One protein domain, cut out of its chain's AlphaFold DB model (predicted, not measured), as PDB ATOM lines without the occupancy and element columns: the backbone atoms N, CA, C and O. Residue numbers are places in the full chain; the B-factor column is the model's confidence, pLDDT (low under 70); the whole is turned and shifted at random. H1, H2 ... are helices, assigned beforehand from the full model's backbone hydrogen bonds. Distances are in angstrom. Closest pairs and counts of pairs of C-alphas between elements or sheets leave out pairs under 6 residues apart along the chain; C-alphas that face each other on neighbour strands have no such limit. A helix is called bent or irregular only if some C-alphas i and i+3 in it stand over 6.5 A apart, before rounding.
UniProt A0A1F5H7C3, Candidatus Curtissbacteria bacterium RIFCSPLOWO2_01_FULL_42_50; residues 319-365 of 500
ATOM      1  N   LYS A 319     215.089 159.374 214.628       91.62
ATOM      2  CA  LYS A 319     215.440 158.586 213.440       91.62
ATOM      3  C   LYS A 319     215.255 159.390 212.156       91.62
ATOM      4  O   LYS A 319     216.044 159.254 211.221       91.62
ATOM      5  N   VAL A 320     214.208 160.215 212.098       91.19
ATOM      6  CA  VAL A 320     213.993 161.134 210.975       91.19
ATOM      7  C   VAL A 320     215.136 162.143 210.908       91.19
ATOM      8  O   VAL A 320     215.767 162.250 209.860       91.19
ATOM      9  N   HIS A 321     215.479 162.774 212.030       89.81
ATOM     10  CA  HIS A 321     216.596 163.709 212.142       89.81
ATOM     11  C   HIS A 321     217.922 163.115 211.641       89.81
ATOM     12  O   HIS A 321     218.604 163.690 210.791       89.81
ATOM     13  N   GLU A 322     218.268 161.902 212.085       88.19
ATOM     14  CA  GLU A 322     219.477 161.213 211.624       88.19
ATOM     15  C   GLU A 322     219.451 160.963 210.105       88.19
ATOM     16  O   GLU A 322     220.462 161.140 209.412       88.19
ATOM     17  N   ALA A 323     218.292 160.597 209.552       88.44
ATOM     18  CA  ALA A 323     218.137 160.392 208.117       88.44
ATOM     19  C   ALA A 323     218.363 161.684 207.316       88.44
ATOM     20  O   ALA A 323     218.947 161.607 206.231       88.44
ATOM     21  N   PHE A 324     218.005 162.858 207.858       86.25
ATOM     22  CA  PHE A 324     218.245 164.159 207.219       86.25
ATOM     23  C   PHE A 324     219.731 164.469 207.011       86.25
ATOM     24  O   PHE A 324     220.062 165.223 206.097       86.25
ATOM     25  N   SER A 325     220.650 163.827 207.743       81.62
ATOM     26  CA  SER A 325     222.094 164.016 207.533       81.62
ATOM     27  C   SER A 325     222.567 163.706 206.106       81.62
ATOM     28  O   SER A 325     223.584 164.236 205.661       81.62
ATOM     29  N   ILE A 326     221.808 162.908 205.344       78.38
ATOM     30  CA  ILE A 326     222.098 162.650 203.930       78.38
ATOM     31  C   ILE A 326     222.012 163.908 203.057       78.38
ATOM     32  O   ILE A 326     222.712 164.013 202.053       78.38
ATOM     33  N   PHE A 327     221.172 164.867 203.443       76.19
ATOM     34  CA  PHE A 327     220.922 166.094 202.698       76.19
ATOM     35  C   PHE A 327     222.025 167.141 202.874       76.19
ATOM     36  O   PHE A 327     222.133 168.049 202.053       76.19
ATOM     37  N   TYR A 328     222.874 166.990 203.892       67.88
ATOM     38  CA  TYR A 328     223.943 167.937 204.210       67.88
ATOM     39  C   TYR A 328     225.302 167.571 203.584       67.88
ATOM     40  O   TYR A 328     226.303 168.233 203.859       67.88
ATOM     41  N   SER A 329     225.377 166.548 202.717       66.12
ATOM     42  CA  SER A 329     226.629 166.238 202.009       66.12
ATOM     43  C   SER A 329     226.925 167.272 200.909       66.12
ATOM     44  O   SER A 329     226.031 167.754 200.208       66.12
ATOM     45  N   LYS A 330     228.209 167.615 200.723       56.84
ATOM     46  CA  LYS A 330     228.653 168.554 199.671       56.84
ATOM     47  C   LYS A 330     228.250 168.097 198.265       56.84
ATOM     48  O   LYS A 330     227.933 168.939 197.430       56.84
ATOM     49  N   GLU A 331     228.217 166.787 198.020       56.75
ATOM     50  CA  GLU A 331     227.805 166.204 196.733       56.75
ATOM     51  C   GLU A 331     226.313 166.463 196.448       56.75
ATOM     52  O   GLU A 331     225.912 166.597 195.288       56.75
ATOM     53  N   MET A 332     225.487 166.594 197.498       61.59
ATOM     54  CA  MET A 332     224.051 166.880 197.368       61.59
ATOM     55  C   MET A 332     223.809 168.332 196.972       61.59
ATOM     56  O   MET A 332     223.037 168.608 196.056       61.59
ATOM     57  N   MET A 333     224.517 169.259 197.617       54.88
ATOM     58  CA  MET A 333     224.422 170.692 197.322       54.88
ATOM     59  C   MET A 333     224.995 171.045 195.934       54.88
ATOM     60  O   MET A 333     224.607 172.053 195.345       54.88
ATOM     61  N   ALA A 334     225.874 170.196 195.383       52.97
ATOM     62  CA  ALA A 334     226.427 170.304 194.030       52.97
ATOM     63  C   ALA A 334     225.576 169.619 192.933       52.97
ATOM     64  O   ALA A 334     225.904 169.729 191.752       52.97
ATOM     65  N   ALA A 335     224.466 168.962 193.298       55.84
ATOM     66  CA  ALA A 335     223.546 168.275 192.383       55.84
ATOM     67  C   ALA A 335     224.176 167.134 191.549       55.84
ATOM     68  O   ALA A 335     223.770 166.895 190.406       55.84
ATOM     69  N   GLU A 336     225.135 166.397 192.118       65.19
ATOM     70  CA  GLU A 336     225.752 165.217 191.481       65.19
ATOM     71  C   GLU A 336     224.885 163.946 191.597       65.19
ATOM     72  O   GLU A 336     225.125 162.941 190.925       65.19
ATOM     73  N   ILE A 337     223.840 163.990 192.429       70.75
ATOM     74  CA  ILE A 337     222.868 162.912 192.630       70.75
ATOM     75  C   ILE A 337     221.477 163.383 192.191       70.75
ATOM     76  O   ILE A 337     221.067 164.507 192.469       70.75
ATOM     77  N   THR A 338     220.738 162.517 191.489       76.75
ATOM     78  CA  THR A 338     219.354 162.805 191.088       76.75
ATOM     79  C   THR A 338     218.431 162.849 192.304       76.75
ATOM     80  O   THR A 338     218.635 162.113 193.268       76.75
ATOM     81  N   GLU A 339     217.367 163.658 192.224       78.06
ATOM     82  CA  GLU A 339     216.320 163.730 193.255       78.06
ATOM     83  C   GLU A 339     215.869 162.330 193.681       78.06
ATOM     84  O   GLU A 339     215.899 161.996 194.855       78.06
ATOM     85  N   GLU A 340     215.548 161.469 192.713       82.62
ATOM     86  CA  GLU A 340     215.063 160.111 192.952       82.62
ATOM     87  C   GLU A 340     216.054 159.247 193.741       82.62
ATOM     88  O   GLU A 340     215.657 158.519 194.651       82.62
ATOM     89  N   LYS A 341     217.350 159.314 193.416       83.25
ATOM     90  CA  LYS A 341     218.368 158.517 194.108       83.25
ATOM     91  C   LYS A 341     218.554 159.000 195.544       83.25
ATOM     92  O   LYS A 341     218.582 158.174 196.452       83.25
ATOM     93  N   LEU A 342     218.633 160.313 195.744       80.56
ATOM     94  CA  LEU A 342     218.710 160.926 197.069       80.56
ATOM     95  C   LEU A 342     217.501 160.530 197.920       80.56
ATOM     96  O   LEU A 342     217.629 160.087 199.062       80.56
ATOM     97  N   LEU A 343     216.329 160.617 197.308       83.88
ATOM     98  CA  LEU A 343     215.075 160.278 197.926       83.88
ATOM     99  C   LEU A 343     215.017 158.795 198.362       83.88
ATOM    100  O   LEU A 343     214.686 158.489 199.510       83.88
ATOM    101  N   LYS A 344     215.442 157.864 197.501       86.31
ATOM    102  CA  LYS A 344     215.557 156.434 197.848       86.31
ATOM    103  C   LYS A 344     216.546 156.171 198.982       86.31
ATOM    104  O   LYS A 344     216.293 155.311 199.822       86.31
ATOM    105  N   MET A 345     217.668 156.889 199.021       86.75
ATOM    106  CA  MET A 345     218.645 156.733 200.099       86.75
ATOM    107  C   MET A 345     218.087 157.216 201.446       86.75
ATOM    108  O   MET A 345     218.315 156.558 202.460       86.75
ATOM    109  N   PHE A 346     217.322 158.313 201.460       88.69
ATOM    110  CA  PHE A 346     216.627 158.779 202.663       88.69
ATOM    111  C   PHE A 346     215.615 157.742 203.173       88.69
ATOM    112  O   PHE A 346     215.665 157.360 204.340       88.69
ATOM    113  N   LEU A 347     214.766 157.201 202.290       88.06
ATOM    114  CA  LEU A 347     213.827 156.121 202.630       88.06
ATOM    115  C   LEU A 347     214.537 154.881 203.189       88.06
ATOM    116  O   LEU A 347     214.100 154.305 204.186       88.06
ATOM    117  N   GLY A 348     215.674 154.512 202.589       88.19
ATOM    118  CA  GLY A 348     216.517 153.419 203.065       88.19
ATOM    119  C   GLY A 348     217.007 153.628 204.500       88.19
ATOM    120  O   GLY A 348     216.967 152.691 205.292       88.19
ATOM    121  N   ARG A 349     217.395 154.858 204.868       89.88
ATOM    122  CA  ARG A 349     217.777 155.201 206.251       89.88
ATOM    123  C   ARG A 349     216.595 155.166 207.217       89.88
ATOM    124  O   ARG A 349     216.730 154.700 208.344       89.88
ATOM    125  N   LEU A 350     215.420 155.590 206.762       90.00
ATOM    126  CA  LEU A 350     214.189 155.468 207.542       90.00
ATOM    127  C   LEU A 350     213.722 154.013 207.699       90.00
ATOM    128  O   LEU A 350     212.950 153.718 208.614       90.00
ATOM    129  N   GLY A 351     214.209 153.090 206.866       89.00
ATOM    130  CA  GLY A 351     213.778 151.692 206.849       89.00
ATOM    131  C   GLY A 351     212.340 151.530 206.360       89.00
ATOM    132  O   GLY A 351     211.653 150.599 206.777       89.00
ATOM    133  N   VAL A 352     211.874 152.452 205.516       86.50
ATOM    134  CA  VAL A 352     210.516 152.456 204.963       86.50
ATOM    135  C   VAL A 352     210.565 152.338 203.445       86.50
ATOM    136  O   VAL A 352     211.545 152.707 202.799       86.50
ATOM    137  N   SER A 353     209.497 151.802 202.866       83.19
ATOM    138  CA  SER A 353     209.331 151.708 201.417       83.19
ATOM    139  C   SER A 353     208.062 152.445 201.018       83.19
ATOM    140  O   SER A 353     207.071 152.399 201.741       83.19
ATOM    141  N   MET A 354     208.107 153.145 199.888       80.25
ATOM    142  CA  MET A 354     206.951 153.844 199.332       80.25
ATOM    143  C   MET A 354     206.708 153.370 197.907       80.25
ATOM    144  O   MET A 354     207.647 153.099 197.157       80.25
ATOM    145  N   THR A 355     205.433 153.247 197.554       76.00
ATOM    146  CA  THR A 355     204.969 152.710 196.271       76.00
ATOM    147  C   THR A 355     205.074 153.705 195.124       76.00
ATOM    148  O   THR A 355     205.211 153.280 193.978       76.00
ATOM    149  N   SER A 356     205.055 155.012 195.402       83.12
ATOM    150  CA  SER A 356     205.239 156.046 194.385       83.12
ATOM    151  C   SER A 356     206.207 157.143 194.837       83.12
ATOM    152  O   SER A 356     206.312 157.479 196.016       83.12
ATOM    153  N   MET A 357     206.915 157.729 193.868       78.75
ATOM    154  CA  MET A 357     207.763 158.907 194.097       78.75
ATOM    155  C   MET A 357     206.946 160.162 194.427       78.75
ATOM    156  O   MET A 357     207.488 161.109 194.991       78.75
ATOM    157  N   GLU A 358     205.667 160.194 194.058       81.62
ATOM    158  CA  GLU A 358     204.769 161.312 194.340       81.62
ATOM    159  C   GLU A 358     204.361 161.340 195.815       81.62
ATOM    160  O   GLU A 358     204.499 162.386 196.445       81.62
ATOM    161  N   ASP A 359     204.010 160.185 196.391       80.50
ATOM    162  CA  ASP A 359     203.742 160.055 197.831       80.50
ATOM    163  C   ASP A 359     204.947 160.523 198.650       80.50
ATOM    164  O   ASP A 359     204.809 161.198 199.669       80.50
ATOM    165  N   PHE A 360     206.152 160.211 198.169       79.81
ATOM    166  CA  PHE A 360     207.365 160.588 198.870       79.81
ATOM    167  C   PHE A 360     207.701 162.077 198.753       79.81
ATOM    168  O   PHE A 360     208.132 162.684 199.731       79.81
ATOM    169  N   ARG A 361     207.441 162.707 197.600       83.12
ATOM    170  CA  ARG A 361     207.473 164.178 197.503       83.12
ATOM    171  C   ARG A 361     206.425 164.823 198.409       83.12
ATOM    172  O   ARG A 361     206.683 165.895 198.946       83.12
ATOM    173  N   GLY A 362     205.288 164.154 198.614       84.12
ATOM    174  CA  GLY A 362     204.245 164.548 199.559       84.12
ATOM    175  C   GLY A 362     204.759 164.744 200.987       84.12
ATOM    176  O   GLY A 362     204.336 165.692 201.638       84.12
ATOM    177  N   LEU A 363     205.748 163.955 201.427       86.62
ATOM    178  CA  LEU A 363     206.361 164.106 202.756       86.62
ATOM    179  C   LEU A 363     207.077 165.448 202.960       86.62
ATOM    180  O   LEU A 363     207.271 165.875 204.090       86.62
ATOM    181  N   PHE A 364     207.507 166.097 201.876       86.38
ATOM    182  CA  PHE A 364     208.196 167.390 201.909       86.38
ATOM    183  C   PHE A 364     207.262 168.549 201.534       86.38
ATOM    184  O   PHE A 364     207.663 169.712 201.612       86.38
ATOM    185  N   ALA A 365     206.021 168.260 201.125       85.06
ATOM    186  CA  ALA A 365     205.060 169.198 200.547       85.06
ATOM    187  C   ALA A 365     204.266 169.992 201.603       85.06
ATOM    188  O   ALA A 365     203.046 170.087 201.509       85.06
TER     189      ALA A 365
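AT A GLANCE: This is residues 319 to 365 of the 500 residues of a protein of Candidatus Curtissbacteria bacterium RIFCSPLOWO2_01_FULL_42_50 (UniProt A0A1F5H7C3). H1 and H3 run opposite ways as a narrow V, and short H2 with its two tight links spans the V's wide end as a loop, of which residues 333 to 338 stick out. H4 lies beyond H3, on the side away from H2, and is turned about perpendicular to H3. The printed part has 47 residues with four named helices, in the order H1, H2, H3, H4, and no named strand; the class is all helix, with 32 residues in the helices. The whole is compact, with a radius of gyration of the C-alphas of 10.6 A, and the C-alphas span 28 by 21 by 18 A.

IN THESE COORDINATES: H1 holds residues 319 to 328 and is 15.7 A long from its first C-alpha, at (215.440, 158.586, 213.440), to its last. H1 is neither bent nor irregular, but only just: C-alphas 323 and 326 are 6.2 A apart. After Ser 329 comes H2, residues 330 to 333. H3, residues 339 to 350, is the longest helix by residues; it begins with C-alpha 339 at (216.320, 163.730, 193.255) and is 16.6 A long. H4, residues 357 to 362, measures 8.6 A and ends with C-alpha 362 at (204.245, 164.548, 199.559).

HOW THE PARTS SIT: H1 and H3 touch, and their closest C-alphas, those of Ala 323 and Arg 349, are 5.5 A apart. They stand at a shallow tilt of 31 degrees and run opposite ways. H1 and H2 are close but not clearly touching, with the C-alphas of Phe 327 and Met 333 closest at 7.9 A. H2 and H3 are apart, but only just: their closest C-alphas are 8.0 A from each other. H3 and H4 are close but not clearly touching; their closest C-alphas, those of Glu 340 and Met 357, are 7.5 A apart. Their lines are about perpendicular at 71 degrees, only just past steep. H4 is apart from both H1 and H2. In H3 and H4 every O i to N i+4 pair is within hydrogen-bond range; in H1 this holds for 2 of 6, beside 6 of 7 O i to N i+3 pairs, and H2 is too short for an O i to N i+4 pair.

THE WHOLE: The two C-alphas farthest apart, those of Lys 330 and Thr 355, are 28.7 A from each other, and the first and last printed C-alphas, 319 and 365, are 19.7 A apart. The printed part has no cut. The links from H1 to H2 and from H2 to H3 are tight, the link from H3 to H4 is short, and no link is long. The mean pLDDT of the printed part is 79.3; the model's confidence is under 70 at residues 328 to 336, and the mean over H2 is 58.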